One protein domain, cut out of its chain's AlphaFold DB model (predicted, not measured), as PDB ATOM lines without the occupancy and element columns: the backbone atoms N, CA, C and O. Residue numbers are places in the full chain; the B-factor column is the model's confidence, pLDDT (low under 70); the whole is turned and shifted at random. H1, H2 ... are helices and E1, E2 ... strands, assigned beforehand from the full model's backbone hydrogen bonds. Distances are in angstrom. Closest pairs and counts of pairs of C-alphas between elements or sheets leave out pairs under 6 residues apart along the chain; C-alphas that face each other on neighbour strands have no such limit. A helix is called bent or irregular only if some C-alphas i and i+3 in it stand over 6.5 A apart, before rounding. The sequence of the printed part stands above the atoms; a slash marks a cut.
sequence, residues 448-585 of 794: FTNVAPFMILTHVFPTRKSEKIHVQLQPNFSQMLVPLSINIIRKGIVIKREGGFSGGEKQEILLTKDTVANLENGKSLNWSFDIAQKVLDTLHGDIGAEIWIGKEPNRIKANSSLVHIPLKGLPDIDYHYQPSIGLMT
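This is residues 448 to 585 of the 794 residues of an uncharacterized protein of Pseudopedobacter saltans (UniProt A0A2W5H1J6). Two sheets lie partly face to face with their strands crossed, a sandwich of the four-stranded sheet E5, E4, E7, E8 and the three-stranded sheet E1, E3, E6. The hairpin E9 and E10 reaches away from it as an arm, the far end of the long, bent hairpin E4 and E5 runs out beyond the facing parts, and E2 and E11 make a small separate pair. The printed part has 138 residues, with named elements in the order E1 to E6, H1, E7 to E11; it is mostly strand. Both larger sheets are antiparallel, as is E9 with E10, while E2 and E11 are parallel. The whole is only just compact, close to loose, with a radius of gyration of the C-alphas of 17.1 A and spans of 42 by 36 by 35 A.

E1, residues 448 to 452, begins at C-alpha 448 (427.607, 449.684, 328.641) and runs on into E2, residues 455 to 457, at 25 degrees. E3, residues 466 to 475, is 28.7 A long. E4, residues 479 to 496, spans 42.8 A and bends by 74 degrees at residue 482; its C-alpha 496 is at (428.787, 463.565, 357.130). E5, residues 502 to 519, spans 38.5 A and bends by 94 degrees at residue 516. E6, residues 525 to 532, is 23.3 A long, followed directly by H1, residues 533 to 536. E7, residues 543 to 549, is 19.9 A long. E8, residues 556 to 558, runs on into E9, residues 561 to 565, at 57 degrees. E10 holds residues 573 to 577; E11, residues 582 to 584, ends at C-alpha 584 (441.753, 445.842, 349.760).

The sheet E5, E4, E7, E8 is twisted. N 486 of E4 and O 513 of E5 are 2.9 A apart, N 487 of E4 and O 546 of E7 2.8 A, and N 549 of E7 and O 556 of E8 2.8 A. In the other sheet, N 450 of E1 and O 472 of E3 are 2.9 A apart, and N 469 of E3 and O 529 of E6 2.8 A. The two sheets' facing parts are 9.3 A centre to centre, their strands at 54 degrees. The closest C-alphas of E1 and E7, those of Val 451 and Ala 545, are 6.7 A apart. H1 only grazes the sheet E1, E3, E6; it is too short for an O i to N i+4 pair, and its one O i to N i+3 pair is within hydrogen-bond range. N 456 of E2 and O 582 of E11 are 2.9 A apart. In the hairpin E9 and E10, N 563 and O 575 are 2.9 A apart.

The C-alphas of Thr 463 and Gly 569, the two farthest apart, are 53.2 A apart. The printed part has no cut, and its links are tight or short. Mean pLDDT of the printed part is 81.4, with values under 70 in residues 460 to 463, 492 to 506 and 567 to 571.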
ATOM      1  N   PHE A 448     427.354 450.415 327.412       91.44
ATOM      2  CA  PHE A 448     427.607 449.684 328.641       91.44
ATOM      3  C   PHE A 448     429.080 449.786 329.009       91.44
ATOM      4  O   PHE A 448     429.950 449.516 328.183       91.44
ATOM      5  N   THR A 449     429.354 450.238 330.229       92.19
ATOM      6  CA  THR A 449     430.716 450.445 330.728       92.19
ATOM      7  C   THR A 449     431.063 449.362 331.731       92.19
ATOM      8  O   THR A 449     430.364 449.232 332.730       92.19
ATOM      9  N   ASN A 450     432.151 448.633 331.484       91.44
ATOM     10  CA  ASN A 450     432.722 447.646 332.400       91.44
ATOM     11  C   ASN A 450     434.126 448.076 332.836       91.44
ATOM     12  O   ASN A 450     434.834 448.756 332.085       91.44
ATOM     13  N   VAL A 451     434.537 447.656 334.033       91.44
ATOM     14  CA  VAL A 451     435.887 447.887 334.565       91.44
ATOM     15  C   VAL A 451     436.513 446.583 335.045       91.44
ATOM     16  O   VAL A 451     435.806 445.699 335.516       91.44
ATOM     17  N   ALA A 452     437.832 446.469 334.919       89.25
ATOM     18  CA  ALA A 452     438.610 445.350 335.440       89.25
ATOM     19  C   ALA A 452     439.988 445.830 335.944       89.25
ATOM     20  O   ALA A 452     440.482 446.846 335.446       89.25
ATOM     21  N   PRO A 453     440.638 445.118 336.885       87.25
ATOM     22  CA  PRO A 453     440.166 443.895 337.555       87.25
ATOM     23  C   PRO A 453     439.001 444.165 338.520       87.25
ATOM     24  O   PRO A 453     438.724 445.314 338.826       87.25
ATOM     25  N   PHE A 454     438.323 443.127 339.017       81.75
ATOM     26  CA  PHE A 454     437.230 443.285 339.996       81.75
ATOM     27  C   PHE A 454     437.714 443.775 341.368       81.75
ATOM     28  O   PHE A 454     436.990 444.459 342.086       81.75
ATOM     29  N   MET A 455     438.959 443.452 341.727       83.62
ATOM     30  CA  MET A 455     439.561 443.800 343.008       83.62
ATOM     31  C   MET A 455     441.027 444.184 342.830       83.62
ATOM     32  O   MET A 455     441.764 443.529 342.095       83.62
ATOM     33  N   ILE A 456     441.469 445.206 343.564       85.06
ATOM     34  CA  ILE A 456     442.882 445.579 343.673       85.06
ATOM     35  C   ILE A 456     443.341 445.387 345.115       85.06
ATOM     36  O   ILE A 456     442.805 445.982 346.053       85.06
ATOM     37  N   LEU A 457     444.395 444.592 345.286       81.56
ATOM     38  CA  LEU A 457     445.104 444.468 346.555       81.56
ATOM     39  C   LEU A 457     446.179 445.556 346.604       81.56
ATOM     40  O   LEU A 457     447.130 445.530 345.819       81.56
ATOM     41  N   THR A 458     446.027 446.558 347.470       77.88
ATOM     42  CA  THR A 458     446.896 447.747 347.417       77.88
ATOM     43  C   THR A 458     448.292 447.459 347.962       77.88
ATOM     44  O   THR A 458     449.274 447.883 347.377       77.88
ATOM     45  N   HIS A 459     448.410 446.653 349.014       73.69
ATOM     46  CA  HIS A 459     449.639 446.527 349.806       73.69
ATOM     47  C   HIS A 459     450.361 445.178 349.658       73.69
ATOM     48  O   HIS A 459     451.386 444.949 350.300       73.69
ATOM     49  N   VAL A 460     449.824 444.262 348.850       67.81
ATOM     50  CA  VAL A 460     450.393 442.913 348.681       67.81
ATOM     51  C   VAL A 460     451.674 442.954 347.831       67.81
ATOM     52  O   VAL A 460     452.514 442.060 347.931       67.81
ATOM     53  N   PHE A 461     451.886 444.040 347.074       65.75
ATOM     54  CA  PHE A 461     453.004 444.203 346.138       65.75
ATOM     55  C   PHE A 461     453.868 445.419 346.486       65.75
ATOM     56  O   PHE A 461     453.721 446.475 345.871       65.75
ATOM     57  N   PRO A 462     454.819 445.293 347.429       57.03
ATOM     58  CA  PRO A 462     455.672 446.412 347.834       57.03
ATOM     59  C   PRO A 462     456.557 446.964 346.699       57.03
ATOM     60  O   PRO A 462     457.082 448.066 346.816       57.03
ATOM     61  N   THR A 463     456.725 446.226 345.594       61.31
ATOM     62  CA  THR A 463     457.494 446.640 344.406       61.31
ATOM     63  C   THR A 463     456.629 447.136 343.241       61.31
ATOM     64  O   THR A 463     457.183 447.606 342.242       61.31
ATOM     65  N   ARG A 464     455.291 447.044 343.326       72.69
ATOM     66  CA  ARG A 464     454.394 447.476 342.244       72.69
ATOM     67  C   ARG A 464     454.447 448.997 342.124       72.69
ATOM     68  O   ARG A 464     454.159 449.719 343.071       72.69
ATOM     69  N   LYS A 465     454.818 449.494 340.939       82.62
ATOM     70  CA  LYS A 465     454.847 450.940 340.649       82.62
ATOM     71  C   LYS A 465     453.461 451.483 340.292       82.62
ATOM     72  O   LYS A 465     453.133 452.612 340.660       82.62
ATOM     73  N   SER A 466     452.660 450.686 339.592       85.00
ATOM     74  CA  SER A 466     451.300 451.017 339.168       85.00
ATOM     75  C   SER A 466     450.446 449.763 339.000       85.00
ATOM     76  O   SER A 466     450.982 448.675 338.804       85.00
ATOM     77  N   GLU A 467     449.129 449.934 339.053       86.31
ATOM     78  CA  GLU A 467     448.136 448.915 338.709       86.31
ATOM     79  C   GLU A 467     447.425 449.290 337.408       86.31
ATOM     80  O   GLU A 467     447.169 450.475 337.168       86.31
ATOM     81  N   LYS A 468     447.097 448.295 336.578       90.31
ATOM     82  CA  LYS A 468     446.399 448.527 335.309       90.31
ATOM     83  C   LYS A 468     444.901 448.371 335.490       90.31
ATOM     84  O   LYS A 468     444.413 447.304 335.837       90.31
ATOM     85  N   ILE A 469     444.175 449.434 335.172       92.56
ATOM     86  CA  ILE A 469     442.720 449.432 335.106       92.56
ATOM     87  C   ILE A 469     442.293 449.379 333.649       92.56
ATOM     88  O   ILE A 469     442.654 450.242 332.848       92.56
ATOM     89  N   HIS A 470     441.504 448.368 333.320       94.94
ATOM     90  CA  HIS A 470     440.875 448.213 332.024       94.94
ATOM     91  C   HIS A 470     439.466 448.789 332.074       94.94
ATOM     92  O   HIS A 470     438.695 448.485 332.981       94.94
ATOM     93  N   VAL A 471     439.133 449.607 331.083       96.38
ATOM     94  CA  VAL A 471     437.790 450.146 330.878       96.38
ATOM     95  C   VAL A 471     437.305 449.684 329.523       96.38
ATOM     96  O   VAL A 471     437.994 449.873 328.518       96.38
ATOM     97  N   GLN A 472     436.111 449.113 329.495       96.12
ATOM     98  CA  GLN A 472     435.442 448.704 328.273       96.12
ATOM     99  C   GLN A 472     434.162 449.513 328.086       96.12
ATOM    100  O   GLN A 472     433.396 449.669 329.030       96.12
ATOM    101  N   LEU A 473     433.920 449.974 326.860       95.94
ATOM    102  CA  LEU A 473     432.635 450.504 326.409       95.94
ATOM    103  C   LEU A 473     432.061 449.582 325.342       95.94
ATOM    104  O   LEU A 473     432.710 449.361 324.325       95.94
ATOM    105  N   GLN A 474     430.825 449.133 325.514       95.00
ATOM    106  CA  GLN A 474     430.037 448.509 324.459       95.00
ATOM    107  C   GLN A 474     428.887 449.454 324.070       95.00
ATOM    108  O   GLN A 474     427.903 449.548 324.805       95.00
ATOM    109  N   PRO A 475     428.995 450.211 322.966       92.50
ATOM    110  CA  PRO A 475     427.946 451.125 322.526       92.50
ATOM    111  C   PRO A 475     426.682 450.364 322.133       92.50
ATOM    112  O   PRO A 475     426.765 449.284 321.554       92.50
ATOM    113  N   ASN A 476     425.512 450.957 322.359       88.75
ATOM    114  CA  ASN A 476     424.227 450.429 321.875       88.75
ATOM    115  C   ASN A 476     423.650 451.244 320.702       88.75
ATOM    116  O   ASN A 476     422.460 451.204 320.397       88.75
ATOM    117  N   PHE A 477     424.512 452.013 320.040       88.44
ATOM    118  CA  PHE A 477     424.212 452.762 318.831       88.44
ATOM    119  C   PHE A 477     425.465 452.841 317.955       88.44
ATOM    120  O   PHE A 477     426.587 452.709 318.447       88.44
ATOM    121  N   SER A 478     425.273 453.101 316.662       90.56
ATOM    122  CA  SER A 478     426.373 453.294 315.714       90.56
ATOM    123  C   SER A 478     426.516 454.766 315.333       90.56
ATOM    124  O   SER A 478     425.532 455.422 314.985       90.56
ATOM    125  N   GLN A 479     427.736 455.297 315.395       91.00
ATOM    126  CA  GLN A 479     428.085 456.644 314.946       91.00
ATOM    127  C   GLN A 479     429.604 456.763 314.745       91.00
ATOM    128  O   GLN A 479     430.385 456.322 315.582       91.00
ATOM    129  N   MET A 480     430.033 457.398 313.655       95.00
ATOM    130  CA  MET A 480     431.456 457.620 313.371       95.00
ATOM    131  C   MET A 480     431.997 458.875 314.065       95.00
ATOM    132  O   MET A 480     431.253 459.828 314.305       95.00
ATOM    133  N   LEU A 481     433.306 458.878 314.334       94.69
ATOM    134  CA  LEU A 481     434.081 460.021 314.833       94.69
ATOM    135  C   LEU A 481     433.475 460.686 316.082       94.69
ATOM    136  O   LEU A 481     433.399 461.912 316.191       94.69
ATOM    137  N   VAL A 482     433.041 459.872 317.043       95.00
ATOM    138  CA  VAL A 482     432.440 460.346 318.289       95.00
ATOM    139  C   VAL A 482     433.541 460.712 319.287       95.00
ATOM    140  O   VAL A 482     434.368 459.859 319.610       95.00
ATOM    141  N   PRO A 483     433.576 461.955 319.797       96.44
ATOM    142  CA  PRO A 483     434.484 462.326 320.873       96.44
ATOM    143  C   PRO A 483     434.045 461.672 322.182       96.44
ATOM    144  O   PRO A 483     432.857 461.659 322.507       96.44
ATOM    145  N   LEU A 484     435.013 461.141 322.920       96.75
ATOM    146  CA  LEU A 484     434.846 460.457 324.193       96.75
ATOM    147  C   LEU A 484     435.772 461.087 325.235       96.75
ATOM    148  O   LEU A 484     436.926 461.378 324.922       96.75
ATOM    149  N   SER A 485     435.291 461.225 326.468       96.56
ATOM    150  CA  SER A 485     436.111 461.546 327.640       96.56
ATOM    151  C   SER A 485     435.946 460.434 328.667       96.56
ATOM    152  O   SER A 485     434.861 460.246 329.218       96.56
ATOM    153  N   ILE A 486     436.996 459.639 328.851       96.69
ATOM    154  CA  ILE A 486     437.000 458.451 329.704       96.69
ATOM    155  C   ILE A 486     437.645 458.830 331.027       96.69
ATOM    156  O   ILE A 486     438.834 459.146 331.070       96.69
ATOM    157  N   ASN A 487     436.867 458.770 332.096       95.31
ATOM    158  CA  ASN A 487     437.297 459.098 333.441       95.31
ATOM    159  C   ASN A 487     437.399 457.831 334.277       95.31
ATOM    160  O   ASN A 487     436.434 457.075 334.375       95.31
ATOM    161  N   ILE A 488     438.538 457.645 334.937       94.94
ATOM    162  CA  ILE A 488     438.621 456.761 336.095       94.94
ATOM    163  C   ILE A 488     438.256 457.585 337.315       94.94
ATOM    164  O   ILE A 488     438.834 458.650 337.542       94.94
ATOM    165  N   ILE A 489     437.296 457.098 338.089       91.38
ATOM    166  CA  ILE A 489     436.750 457.822 339.231       91.38
ATOM    167  C   ILE A 489     436.878 457.008 340.507       91.38
ATOM    168  O   ILE A 489     436.797 455.783 340.502       91.38
ATOM    169  N   ARG A 490     437.003 457.705 341.625       87.50
ATOM    170  CA  ARG A 490     436.756 457.155 342.951       87.50
ATOM    171  C   ARG A 490     435.276 457.341 343.293       87.50
ATOM    172  O   ARG A 490     434.779 458.471 343.272       87.50
ATOM    173  N   LYS A 491     434.576 456.251 343.616       76.56
ATOM    174  CA  LYS A 491     433.180 456.270 344.070       76.56
ATOM    175  C   LYS A 491     433.110 456.706 345.544       76.56
ATOM    176  O   LYS A 491     433.827 456.170 346.382       76.56
ATOM    177  N   GLY A 492     432.240 457.677 345.836       65.56
ATOM    178  CA  GLY A 492     431.739 458.009 347.175       65.56
ATOM    179  C   GLY A 492     432.739 458.444 348.252       65.56
ATOM    180  O   GLY A 492     433.123 457.651 349.106       65.56
ATOM    181  N   ILE A 493     433.031 459.746 348.346       49.00
ATOM    182  CA  ILE A 493     433.323 460.371 349.648       49.00
ATOM    183  C   ILE A 493     431.979 460.675 350.323       49.00
ATOM    184  O   ILE A 493     431.240 461.540 349.850       49.00
ATOM    185  N   VAL A 494     431.665 459.992 351.428       44.94
ATOM    186  CA  VAL A 494     430.520 460.337 352.288       44.94
ATOM    187  C   VAL A 494     430.880 461.581 353.099       44.94
ATOM    188  O   VAL A 494     431.723 461.518 353.995       44.94
ATOM    189  N   ILE A 495     430.239 462.717 352.822       39.59
ATOM    190  CA  ILE A 495     430.375 463.913 353.662       39.59
ATOM    191  C   ILE A 495     429.307 463.831 354.753       39.59
ATOM    192  O   ILE A 495     428.138 464.123 354.511       39.59
ATOM    193  N   LYS A 496     429.685 463.437 355.971       34.06
ATOM    194  CA  LYS A 496     428.787 463.565 357.130       34.06
ATOM    195  C   LYS A 496     428.648 465.048 357.489       34.06
ATOM    196  O   LYS A 496     429.655 465.707 357.734       34.06
ATOM    197  N   ARG A 497     427.419 465.576 357.525       32.69
ATOM    198  CA  ARG A 497     427.128 466.858 358.191       32.69
ATOM    199  C   ARG A 497     426.830 466.594 359.669       32.69
ATOM    200  O   ARG A 497     426.286 465.540 360.006       32.69
ATOM    201  N   GLU A 498     427.183 467.537 360.545       28.45
ATOM    202  CA  GLU A 498     426.715 467.523 361.937       28.45
ATOM    203  C   GLU A 498     425.180 467.408 361.941       28.45
ATOM    204  O   GLU A 498     424.497 468.188 361.279       28.45
ATOM    205  N   GLY A 499     424.646 466.373 362.602       35.62
ATOM    206  CA  GLY A 499     423.212 466.042 362.598       35.62
ATOM    207  C   GLY A 499     422.823 464.705 361.946       35.62
ATOM    208  O   GLY A 499     421.642 464.387 361.902       35.62
ATOM    209  N   GLY A 500     423.775 463.898 361.462       32.06
ATOM    210  CA  GLY A 500     423.528 462.484 361.121       32.06
ATOM    211  C   GLY A 500     422.926 462.203 359.739       32.06
ATOM    212  O   GLY A 500     422.842 461.042 359.352       32.06
ATOM    213  N   PHE A 501     422.592 463.226 358.950       30.97
ATOM    214  CA  PHE A 501     422.258 463.052 357.533       30.97
ATOM    215  C   PHE A 501     423.539 463.008 356.684       30.97
ATOM    216  O   PHE A 501     424.380 463.914 356.740       30.97
ATOM    217  N   SER A 502     423.697 461.944 355.895       35.88
ATOM    218  CA  SER A 502     424.745 461.816 354.882       35.88
ATOM    219  C   SER A 502     424.530 462.861 353.782       35.88
ATOM    220  O   SER A 502     423.520 462.873 353.085       35.88
ATOM    221  N   GLY A 503     425.487 463.776 353.627       37.34
ATOM    222  CA  GLY A 503     425.608 464.595 352.427       37.34
ATOM    223  C   GLY A 503     426.035 463.729 351.243       37.34
ATOM    224  O   GLY A 503     426.725 462.725 351.427       37.34
ATOM    225  N   GLY A 504     425.605 464.117 350.039       46.97
ATOM    226  CA  GLY A 504     425.819 463.352 348.809       46.97
ATOM    227  C   GLY A 504     427.274 462.937 348.568       46.97
ATOM    228  O   GLY A 504     428.217 463.619 348.972       46.97
ATOM    229  N   GLU A 505     427.430 461.808 347.884       55.50
ATOM    230  CA  GLU A 505     428.715 461.245 347.490       55.50
ATOM    231  C   GLU A 505     429.483 462.206 346.571       55.50
ATOM    232  O   GLU A 505     429.079 462.449 345.432       55.50
ATOM    233  N   LYS A 506     430.616 462.748 347.036       60.25
ATOM    234  CA  LYS A 506     431.513 463.502 346.153       60.25
ATOM    235  C   LYS A 506     432.446 462.521 345.447       60.25
ATOM    236  O   LYS A 506     433.286 461.895 346.091       60.25
ATOM    237  N   GLN A 507     432.270 462.378 344.138       76.06
ATOM    238  CA  GLN A 507     433.175 461.617 343.278       76.06
ATOM    239  C   GLN A 507     434.444 462.429 342.992       76.06
ATOM    240  O   GLN A 507     434.399 463.655 342.869       76.06
ATOM    241  N   GLU A 508     435.571 461.734 342.871       86.56
ATOM    242  CA  GLU A 508     436.870 462.316 342.520       86.56
ATOM    243  C   GLU A 508     437.365 461.688 341.214       86.56
ATOM    244  O   GLU A 508     437.386 460.464 341.083       86.56
ATOM    245  N   ILE A 509     437.747 462.519 340.240       90.38
ATOM    246  CA  ILE A 509     438.341 462.053 338.983       90.38
ATOM    247  C   ILE A 509     439.824 461.785 339.233       90.38
ATOM    248  O   ILE A 509     440.572 462.700 339.566       90.38
ATOM    249  N   LEU A 510     440.240 460.534 339.059       91.38
ATOM    250  CA  LEU A 510     441.621 460.092 339.246       91.38
ATOM    251  C   LEU A 510     442.443 460.268 337.970       91.38
ATOM    252  O   LEU A 510     443.591 460.698 338.018       91.38
ATOM    253  N   LEU A 511     441.855 459.915 336.826       93.81
ATOM    254  CA  LEU A 511     442.476 460.015 335.508       93.81
ATOM    255  C   LEU A 511     441.413 460.353 334.468       93.81
ATOM    256  O   LEU A 511     440.291 459.859 334.555       93.81
ATOM    257  N   THR A 512     441.805 461.115 333.451       95.19
ATOM    258  CA  THR A 512     440.980 461.407 332.276       95.19
ATOM    259  C   THR A 512     441.769 461.102 331.014       95.19
ATOM    260  O   THR A 512     442.958 461.411 330.920       95.19
ATOM    261  N   LYS A 513     441.099 460.513 330.026       95.56
ATOM    262  CA  LYS A 513     441.610 460.356 328.668       95.56
ATOM    263  C   LYS A 513     440.548 460.770 327.668       95.56
ATOM    264  O   LYS A 513     439.506 460.126 327.564       95.56
ATOM    265  N   ASP A 514     440.870 461.788 326.886       95.94
ATOM    266  CA  ASP A 514     440.052 462.198 325.756       95.94
ATOM    267  C   ASP A 514     440.496 461.460 324.489       95.94
ATOM    268  O   ASP A 514     441.687 461.270 324.233       95.94
ATOM    269  N   THR A 515     439.531 461.002 323.697       95.94
ATOM    270  CA  THR A 515     439.779 460.301 322.434       95.94
ATOM    271  C   THR A 515     438.629 460.530 321.460       95.94
ATOM    272  O   THR A 515     437.564 461.013 321.830       95.94
ATOM    273  N   VAL A 516     438.822 460.164 320.196       96.19
ATOM    274  CA  VAL A 516     437.745 460.057 319.205       96.19
ATOM    275  C   VAL A 516     437.664 458.605 318.759       96.19
ATOM    276  O   VAL A 516     438.700 457.971 318.559       96.19
ATOM    277  N   ALA A 517     436.454 458.064 318.635       95.38
ATOM    278  CA  ALA A 517     436.247 456.682 318.222       95.38
ATOM    279  C   ALA A 517     435.036 456.529 317.299       95.38
ATOM    280  O   ALA A 517     434.055 457.268 317.397       95.38
ATOM    281  N   ASN A 518     435.092 455.532 316.418       95.94
ATOM    282  CA  ASN A 518     433.909 455.051 315.716       95.94
ATOM    283  C   ASN A 518     433.171 454.099 316.655       95.94
ATOM    284  O   ASN A 518     433.729 453.088 317.080       95.94
ATOM    285  N   LEU A 519     431.943 454.455 317.008       94.56
ATOM    286  CA  LEU A 519     431.071 453.616 317.812       94.56
ATOM    287  C   LEU A 519     430.242 452.758 316.868       94.56
ATOM    288  O   LEU A 519     429.628 453.266 315.928       94.56
ATOM    289  N   GLU A 520     430.220 451.465 317.130       93.75
ATOM    290  CA  GLU A 520     429.389 450.513 316.414       93.75
ATOM    291  C   GLU A 520     428.558 449.750 317.439       93.75
ATOM    292  O   GLU A 520     429.086 449.297 318.456       93.75
ATOM    293  N   ASN A 521     427.257 449.624 317.172       90.56
ATOM    294  CA  ASN A 521     426.330 448.934 318.057       90.56
ATOM    295  C   ASN A 521     426.833 447.513 318.372       90.56
ATOM    296  O   ASN A 521     427.103 446.725 317.466       90.56
ATOM    297  N   GLY A 522     426.974 447.209 319.660       89.31
ATOM    298  CA  GLY A 522     427.400 445.915 320.176       89.31
ATOM    299  C   GLY A 522     428.908 445.651 320.136       89.31
ATOM    300  O   GLY A 522     429.336 444.674 320.748       89.31
ATOM    301  N   LYS A 523     429.733 446.488 319.485       94.62
ATOM    302  CA  LYS A 523     431.190 446.276 319.410       94.62
ATOM    303  C   LYS A 523     431.928 446.943 320.568       94.62
ATOM    304  O   LYS A 523     431.861 448.156 320.739       94.62
ATOM    305  N   SER A 524     432.697 446.160 321.316       95.19
ATOM    306  CA  SER A 524     433.454 446.662 322.464       95.19
ATOM    307  C   SER A 524     434.693 447.470 322.069       95.19
ATOM    308  O   SER A 524     435.500 447.042 321.243       95.19
ATOM    309  N   LEU A 525     434.888 448.604 322.738       96.75
ATOM    310  CA  LEU A 525     436.117 449.390 322.751       96.75
ATOM    311  C   LEU A 525     436.784 449.245 324.116       96.75
ATOM    312  O   LEU A 525     436.101 449.302 325.134       96.75
ATOM    313  N   ASN A 526     438.105 449.080 324.141       96.50
ATOM    314  CA  ASN A 526     438.854 448.838 325.371       96.50
ATOM    315  C   ASN A 526     439.983 449.859 325.534       96.50
ATOM    316  O   ASN A 526     440.703 450.167 324.581       96.50
ATOM    317  N   TRP A 527     440.182 450.326 326.762       96.56
ATOM    318  CA  TRP A 527     441.294 451.184 327.155       96.56
ATOM    319  C   TRP A 527     441.930 450.671 328.439       96.56
ATOM    320  O   TRP A 527     441.273 450.030 329.254       96.56
ATOM    321  N   SER A 528     443.209 450.987 328.620       95.31
ATOM    322  CA  SER A 528     443.973 450.640 329.816       95.31
ATOM    323  C   SER A 528     444.585 451.901 330.414       95.31
ATOM    324  O   SER A 528     445.088 452.751 329.675       95.31
ATOM    325  N   PHE A 529     444.547 451.999 331.738       94.81
ATOM    326  CA  PHE A 529     445.037 453.123 332.526       94.81
ATOM    327  C   PHE A 529     445.978 452.608 333.607       94.81
ATOM    328  O   PHE A 529     445.617 451.702 334.349       94.81
ATOM    329  N   ASP A 530     447.165 453.195 333.719       92.62
ATOM    330  CA  ASP A 530     448.093 452.892 334.805       92.62
ATOM    331  C   ASP A 530     447.826 453.836 335.987       92.62
ATOM    332  O   ASP A 530     448.037 455.046 335.887       92.62
ATOM    333  N   ILE A 531     447.383 453.295 337.125       89.94
ATOM    334  CA  ILE A 531     447.243 454.049 338.378       89.94
ATOM    335  C   ILE A 531     448.470 453.820 339.244       89.94
ATOM    336  O   ILE A 531     448.765 452.695 339.637       89.94
ATOM    337  N   ALA A 532     449.179 454.899 339.579       89.31
ATOM    338  CA  ALA A 532     450.354 454.829 340.439       89.31
ATOM    339  C   ALA A 532     450.012 454.275 341.833       89.31
ATOM    340  O   ALA A 532     449.022 454.676 342.447       89.31
ATOM    341  N   GLN A 533     450.893 453.432 342.370       85.44
ATOM    342  CA  GLN A 533     450.715 452.778 343.671       85.44
ATOM    343  C   GLN A 533     450.442 453.770 344.811       85.44
ATOM    344  O   GLN A 533     449.516 453.578 345.589       85.44
ATOM    345  N   LYS A 534     451.160 454.900 344.829       85.56
ATOM    346  CA  LYS A 534     450.963 455.982 345.809       85.56
ATOM    347  C   LYS A 534     449.530 456.529 345.856       85.56
ATOM    348  O   LYS A 534     449.105 457.013 346.895       85.56
ATOM    349  N   VAL A 535     448.808 456.495 344.732       86.06
ATOM    350  CA  VAL A 535     447.405 456.922 344.674       86.06
ATOM    351  C   VAL A 535     446.556 455.844 345.334       86.06
ATOM    352  O   VAL A 535     445.854 456.146 346.292       86.06
ATOM    353  N   LEU A 536     446.711 454.581 344.909       84.69
ATOM    354  CA  LEU A 536     446.000 453.422 345.468       84.69
ATOM    355  C   LEU A 536     446.139 453.307 346.991       84.69
ATOM    356  O   LEU A 536     445.160 452.994 347.658       84.69
ATOM    357  N   ASP A 537     447.319 453.598 347.540       79.62
ATOM    358  CA  ASP A 537     447.588 453.526 348.984       79.62
ATOM    359  C   ASP A 537     446.774 454.532 349.811       79.62
ATOM    360  O   ASP A 537     446.514 454.298 350.990       79.62
ATOM    361  N   THR A 538     446.363 455.644 349.199       78.25
ATOM    362  CA  THR A 538     445.571 456.710 349.842       78.25
ATOM    363  C   THR A 538     444.079 456.631 349.520       78.25
ATOM    364  O   THR A 538     443.272 457.361 350.103       78.25
ATOM    365  N   LEU A 539     443.692 455.765 348.578       78.50
ATOM    366  CA  LEU A 539     442.303 455.619 348.175       78.50
ATOM    367  C   LEU A 539     441.520 454.812 349.211       78.50
ATOM    368  O   LEU A 539     441.911 453.725 349.632       78.50
ATOM    369  N   HIS A 540     440.347 455.335 349.557       75.56
ATOM    370  CA  HIS A 540     439.316 454.608 350.288       75.56
ATOM    371  C   HIS A 540     438.035 454.587 349.452       75.56
ATOM    372  O   HIS A 540     437.647 455.632 348.927       75.56
ATOM    373  N   GLY A 541     437.357 453.444 349.376       77.56
ATOM    374  CA  GLY A 541     436.170 453.266 348.536       77.56
ATOM    375  C   GLY A 541     436.497 452.715 347.147       77.56
ATOM    376  O   GLY A 541     437.661 452.586 346.773       77.56
ATOM    377  N   ASP A 542     435.454 452.355 346.408       85.38
ATOM    378  CA  ASP A 542     435.584 451.603 345.162       85.38
ATOM    379  C   ASP A 542     436.033 452.504 343.996       85.38
ATOM    380  O   ASP A 542     435.714 453.696 343.947       85.38
ATOM    381  N   ILE A 543     436.749 451.946 343.020       90.19
ATOM    382  CA  ILE A 543     437.109 452.646 341.778       90.19
ATOM    383  C   ILE A 543     436.074 452.305 340.701       90.19
ATOM    384  O   ILE A 543     435.662 451.160 340.560       90.19
ATOM    385  N   GLY A 544     435.636 453.289 339.927       91.75
ATOM    386  CA  GLY A 544     434.738 453.105 338.790       91.75
ATOM    387  C   GLY A 544     435.267 453.783 337.532       91.75
ATOM    388  O   GLY A 544     436.326 454.413 337.541       91.75
ATOM    389  N   ALA A 545     434.493 453.690 336.454       93.12
ATOM    390  CA  ALA A 545     434.740 454.444 335.237       93.12
ATOM    391  C   ALA A 545     433.471 455.148 334.756       93.12
ATOM    392  O   ALA A 545     432.362 454.628 334.884       93.12
ATOM    393  N   GLU A 546     433.655 456.328 334.177       93.00
ATOM    394  CA  GLU A 546     432.611 457.080 333.497       93.00
ATOM    395  C   GLU A 546     433.111 457.483 332.118       93.00
ATOM    396  O   GLU A 546     434.191 458.051 331.981       93.00
ATOM    397  N   ILE A 547     432.319 457.222 331.088       94.94
ATOM    398  CA  ILE A 547     432.645 457.586 329.717       94.94
ATOM    399  C   ILE A 547     431.625 458.603 329.247       94.94
ATOM    400  O   ILE A 547     430.449 458.303 329.061       94.94
ATOM    401  N   TRP A 548     432.077 459.828 329.045       93.81
ATOM    402  CA  TRP A 548     431.263 460.860 328.441       93.81
ATOM    403  C   TRP A 548     431.338 460.764 326.923       93.81
ATOM    404  O   TRP A 548     432.417 460.850 326.347       93.81
ATOM    405  N   ILE A 549     430.184 460.610 326.284       92.44
ATOM    406  CA  ILE A 549     430.037 460.407 324.846       92.44
ATOM    407  C   ILE A 549     429.471 461.679 324.210       92.44
ATOM    408  O   ILE A 549     428.364 462.107 324.542       92.44
ATOM    409  N   GLY A 550     430.205 462.273 323.268       90.19
ATOM    410  CA  GLY A 550     429.848 463.521 322.592       90.19
ATOM    411  C   GLY A 550     430.578 464.753 323.146       90.19
ATOM    412  O   GLY A 550     431.513 464.645 323.934       90.19
ATOM    413  N   LYS A 551     430.168 465.947 322.700       87.19
ATOM    414  CA  LYS A 551     430.744 467.238 323.127       87.19
ATOM    415  C   LYS A 551     429.793 467.985 324.052       87.19
ATOM    416  O   LYS A 551     428.577 467.875 323.898       87.19
ATOM    417  N   GLU A 552     430.346 468.786 324.958       83.38
ATOM    418  CA  GLU A 552     429.569 469.734 325.764       83.38
ATOM    419  C   GLU A 552     428.775 470.723 324.888       83.38
ATOM    420  O   GLU A 552     429.223 471.048 323.784       83.38
ATOM    421  N   PRO A 553     427.591 471.190 325.336       80.44
ATOM    422  CA  PRO A 553     426.867 470.819 326.568       80.44
ATOM    423  C   PRO A 553     426.071 469.501 326.441       80.44
ATOM    424  O   PRO A 553     425.245 469.155 327.278       80.44
ATOM    425  N   ASN A 554     426.250 468.788 325.327       78.00
ATOM    426  CA  ASN A 554     425.378 467.718 324.854       78.00
ATOM    427  C   ASN A 554     425.961 466.314 325.065       78.00
ATOM    428  O   ASN A 554     425.454 465.352 324.479       78.00
ATOM    429  N   ARG A 555     427.028 466.167 325.849       86.44
ATOM    430  CA  ARG A 555     427.610 464.852 326.121       86.44
ATOM    431  C   ARG A 555     426.690 464.035 327.026       86.44
ATOM    432  O   ARG A 555     425.980 464.584 327.862       86.44
ATOM    433  N   ILE A 556     426.682 462.722 326.840       84.38
ATOM    434  CA  ILE A 556     425.887 461.783 327.640       84.38
ATOM    435  C   ILE A 556     426.847 460.871 328.389       84.38
ATOM    436  O   ILE A 556     427.855 460.446 327.828       84.38
ATOM    437  N   LYS A 557     426.544 460.573 329.650       87.44
ATOM    438  CA  LYS A 557     427.368 459.698 330.477       87.44
ATOM    439  C   LYS A 557     427.005 458.226 330.272       87.44
ATOM    440  O   LYS A 557     425.835 457.865 330.360       87.44
ATOM    441  N   ALA A 558     428.016 457.394 330.057       90.25
ATOM    442  CA  ALA A 558     427.957 455.943 330.153       90.25
ATOM    443  C   ALA A 558     428.790 455.494 331.363       90.25
ATOM    444  O   ALA A 558     430.000 455.699 331.395       90.25
ATOM    445  N   ASN A 559     428.142 454.961 332.398       86.69
ATOM    446  CA  ASN A 559     428.791 454.581 333.664       86.69
ATOM    447  C   ASN A 559     428.184 453.320 334.304       86.69
ATOM    448  O   ASN A 559     428.418 453.037 335.479       86.69
ATOM    449  N   SER A 560     427.377 452.583 333.547       86.56
ATOM    450  CA  SER A 560     426.765 451.334 333.986       86.56
ATOM    451  C   SER A 560     426.884 450.285 332.895       86.56
ATOM    452  O   SER A 560     426.930 450.612 331.713       86.56
ATOM    453  N   SER A 561     426.900 449.027 333.297       85.88
ATOM    454  CA  SER A 561     426.678 447.881 332.433       85.88
ATOM    455  C   SER A 561     425.186 447.557 332.343       85.88
ATOM    456  O   SER A 561     424.370 448.179 333.035       85.88
ATOM    457  N   LEU A 562     424.829 446.603 331.487       81.88
ATOM    458  CA  LEU A 562     423.500 446.000 331.444       81.88
ATOM    459  C   LEU A 562     423.643 444.524 331.781       81.88
ATOM    460  O   LEU A 562     424.385 443.802 331.117       81.88
ATOM    461  N   VAL A 563     422.944 444.094 332.821       79.69
ATOM    462  CA  VAL A 563     422.856 442.688 333.185       79.69
ATOM    463  C   VAL A 563     421.547 442.153 332.636       79.69
ATOM    464  O   VAL A 563     420.485 442.708 332.918       79.69
ATOM    465  N   HIS A 564     421.651 441.078 331.864       80.75
ATOM    466  CA  HIS A 564     420.523 440.366 331.286       80.75
ATOM    467  C   HIS A 564     420.295 439.059 332.047       80.75
ATOM    468  O   HIS A 564     421.215 438.247 332.179       80.75
ATOM    469  N   ILE A 565     419.075 438.850 332.535       74.25
ATOM    470  CA  ILE A 565     418.654 437.619 333.203       74.25
ATOM    471  C   ILE A 565     417.612 436.923 332.317       74.25
ATOM    472  O   ILE A 565     416.464 437.379 332.274       74.25
ATOM    473  N   PRO A 566     417.971 435.811 331.651       71.50
ATOM    474  CA  PRO A 566     417.013 435.039 330.876       71.50
ATOM    475  C   PRO A 566     416.090 434.261 331.819       71.50
ATOM    476  O   PRO A 566     416.562 433.491 332.662       71.50
ATOM    477  N   LEU A 567     414.773 434.431 331.679       67.62
ATOM    478  CA  LEU A 567     413.800 433.769 332.552       67.62
ATOM    479  C   LEU A 567     412.916 432.787 331.789       67.62
ATOM    480  O   LEU A 567     412.125 433.136 330.920       67.62
ATOM    481  N   LYS A 568     412.975 431.508 332.171       66.06
ATOM    482  CA  LYS A 568     412.118 430.488 331.559       66.06
ATOM    483  C   LYS A 568     410.648 430.721 331.932       66.06
ATOM    484  O   LYS A 568     410.270 430.578 333.092       66.06
ATOM    485  N   GLY A 569     409.809 431.003 330.934       67.69
ATOM    486  CA  GLY A 569     408.359 431.169 331.107       67.69
ATOM    487  C   GLY A 569     407.924 432.527 331.672       67.69
ATOM    488  O   GLY A 569     406.749 432.692 331.996       67.69
ATOM    489  N   LEU A 570     408.845 433.487 331.779       67.62
ATOM    490  CA  LEU A 570     408.589 434.888 332.118       67.62
ATOM    491  C   LEU A 570     409.347 435.777 331.115       67.62
ATOM    492  O   LEU A 570     410.256 435.283 330.457       67.62
ATOM    493  N   PRO A 571     408.989 437.062 330.956       66.06
ATOM    494  CA  PRO A 571     409.811 437.986 330.185       66.06
ATOM    495  C   PRO A 571     411.228 438.066 330.761       66.06
ATOM    496  O   PRO A 571     411.393 438.080 331.985       66.06
ATOM    497  N   ASP A 572     412.225 438.133 329.878       73.25
ATOM    498  CA  ASP A 572     413.605 438.398 330.275       73.25
ATOM    499  C   ASP A 572     413.717 439.751 330.972       73.25
ATOM    500  O   ASP A 572     412.872 440.639 330.804       73.25
ATOM    501  N   ILE A 573     414.765 439.897 331.778       74.75
ATOM    502  CA  ILE A 573     414.941 441.088 332.596       74.75
ATOM    503  C   ILE A 573     416.299 441.696 332.340       74.75
ATOM    504  O   ILE A 573     417.328 441.061 332.563       74.75
ATOM    505  N   ASP A 574     416.275 442.970 331.979       79.31
ATOM    506  CA  ASP A 574     417.461 443.797 331.883       79.31
ATOM    507  C   ASP A 574     417.484 444.819 333.015       79.31
ATOM    508  O   ASP A 574     416.470 445.444 333.339       79.31
ATOM    509  N   TYR A 575     418.649 445.006 333.621       80.50
ATOM    510  CA  TYR A 575     418.849 446.048 334.617       80.50
ATOM    511  C   TYR A 575     420.259 446.622 334.534       80.50
ATOM    512  O   TYR A 575     421.227 445.957 334.159       80.50
ATOM    513  N   HIS A 576     420.377 447.898 334.873       80.50
ATOM    514  CA  HIS A 576     421.641 448.600 334.918       80.50
ATOM    515  C   HIS A 576     422.405 448.274 336.200       80.50
ATOM    516  O   HIS A 576     421.903 448.442 337.306       80.50
ATOM    517  N   TYR A 577     423.656 447.859 336.058       79.00
ATOM    518  CA  TYR A 577     424.581 447.674 337.175       79.00
ATOM    519  C   TYR A 577     425.721 448.674 337.030       79.00
ATOM    520  O   TYR A 577     426.141 448.919 335.907       79.00
ATOM    521  N   GLN A 578     426.229 449.279 338.103       81.94
ATOM    522  CA  GLN A 578     427.393 450.171 338.013       81.94
ATOM    523  C   GLN A 578     428.660 449.412 338.408       81.94
ATOM    524  O   GLN A 578     428.930 449.329 339.609       81.94
ATOM    525  N   PRO A 579     429.486 448.944 337.455       82.31
ATOM    526  CA  PRO A 579     430.656 448.154 337.797       82.31
ATOM    527  C   PRO A 579     431.646 448.964 338.622       82.31
ATOM    528  O   PRO A 579     431.751 450.196 338.507       82.31
ATOM    529  N   SER A 580     432.365 448.276 339.491       86.88
ATOM    530  CA  SER A 580     433.426 448.875 340.283       86.88
ATOM    531  C   SER A 580     434.511 447.874 340.604       86.88
ATOM    532  O   SER A 580     434.292 446.670 340.615       86.88
ATOM    533  N   ILE A 581     435.672 448.427 340.903       88.12
ATOM    534  CA  ILE A 581     436.837 447.729 341.398       88.12
ATOM    535  C   ILE A 581     436.896 447.972 342.898       88.12
ATOM    536  O   ILE A 581     437.083 449.115 343.333       88.12
ATOM    537  N   GLY A 582     436.733 446.921 343.693       85.81
ATOM    538  CA  GLY A 582     436.925 447.029 345.133       85.81
ATOM    539  C   GLY A 582     438.406 447.186 345.483       85.81
ATOM    540  O   GLY A 582     439.297 446.712 344.770       85.81
ATOM    541  N   LEU A 583     438.687 447.841 346.609       84.56
ATOM    542  CA  LEU A 583     440.047 448.026 347.121       84.56
ATOM    543  C   LEU A 583     440.244 447.262 348.430       84.56
ATOM    544  O   LEU A 583     439.479 447.432 349.377       84.56
ATOM    545  N   MET A 584     441.313 446.463 348.509       82.19
ATOM    546  CA  MET A 584     441.753 445.842 349.760       82.19
ATOM    547  C   MET A 584     443.052 446.457 350.263       82.19
ATOM    548  O   MET A 584     444.134 446.257 349.699       82.19
ATOM    549  N   THR A 585     442.936 447.174 351.374       79.56
ATOM    550  CA  THR A 585     444.051 447.797 352.088       79.56
ATOM    551  C   THR A 585     444.686 446.844 353.098       79.56
ATOM    552  O   THR A 585     444.136 445.782 353.402       79.56
TER     553      THR A 585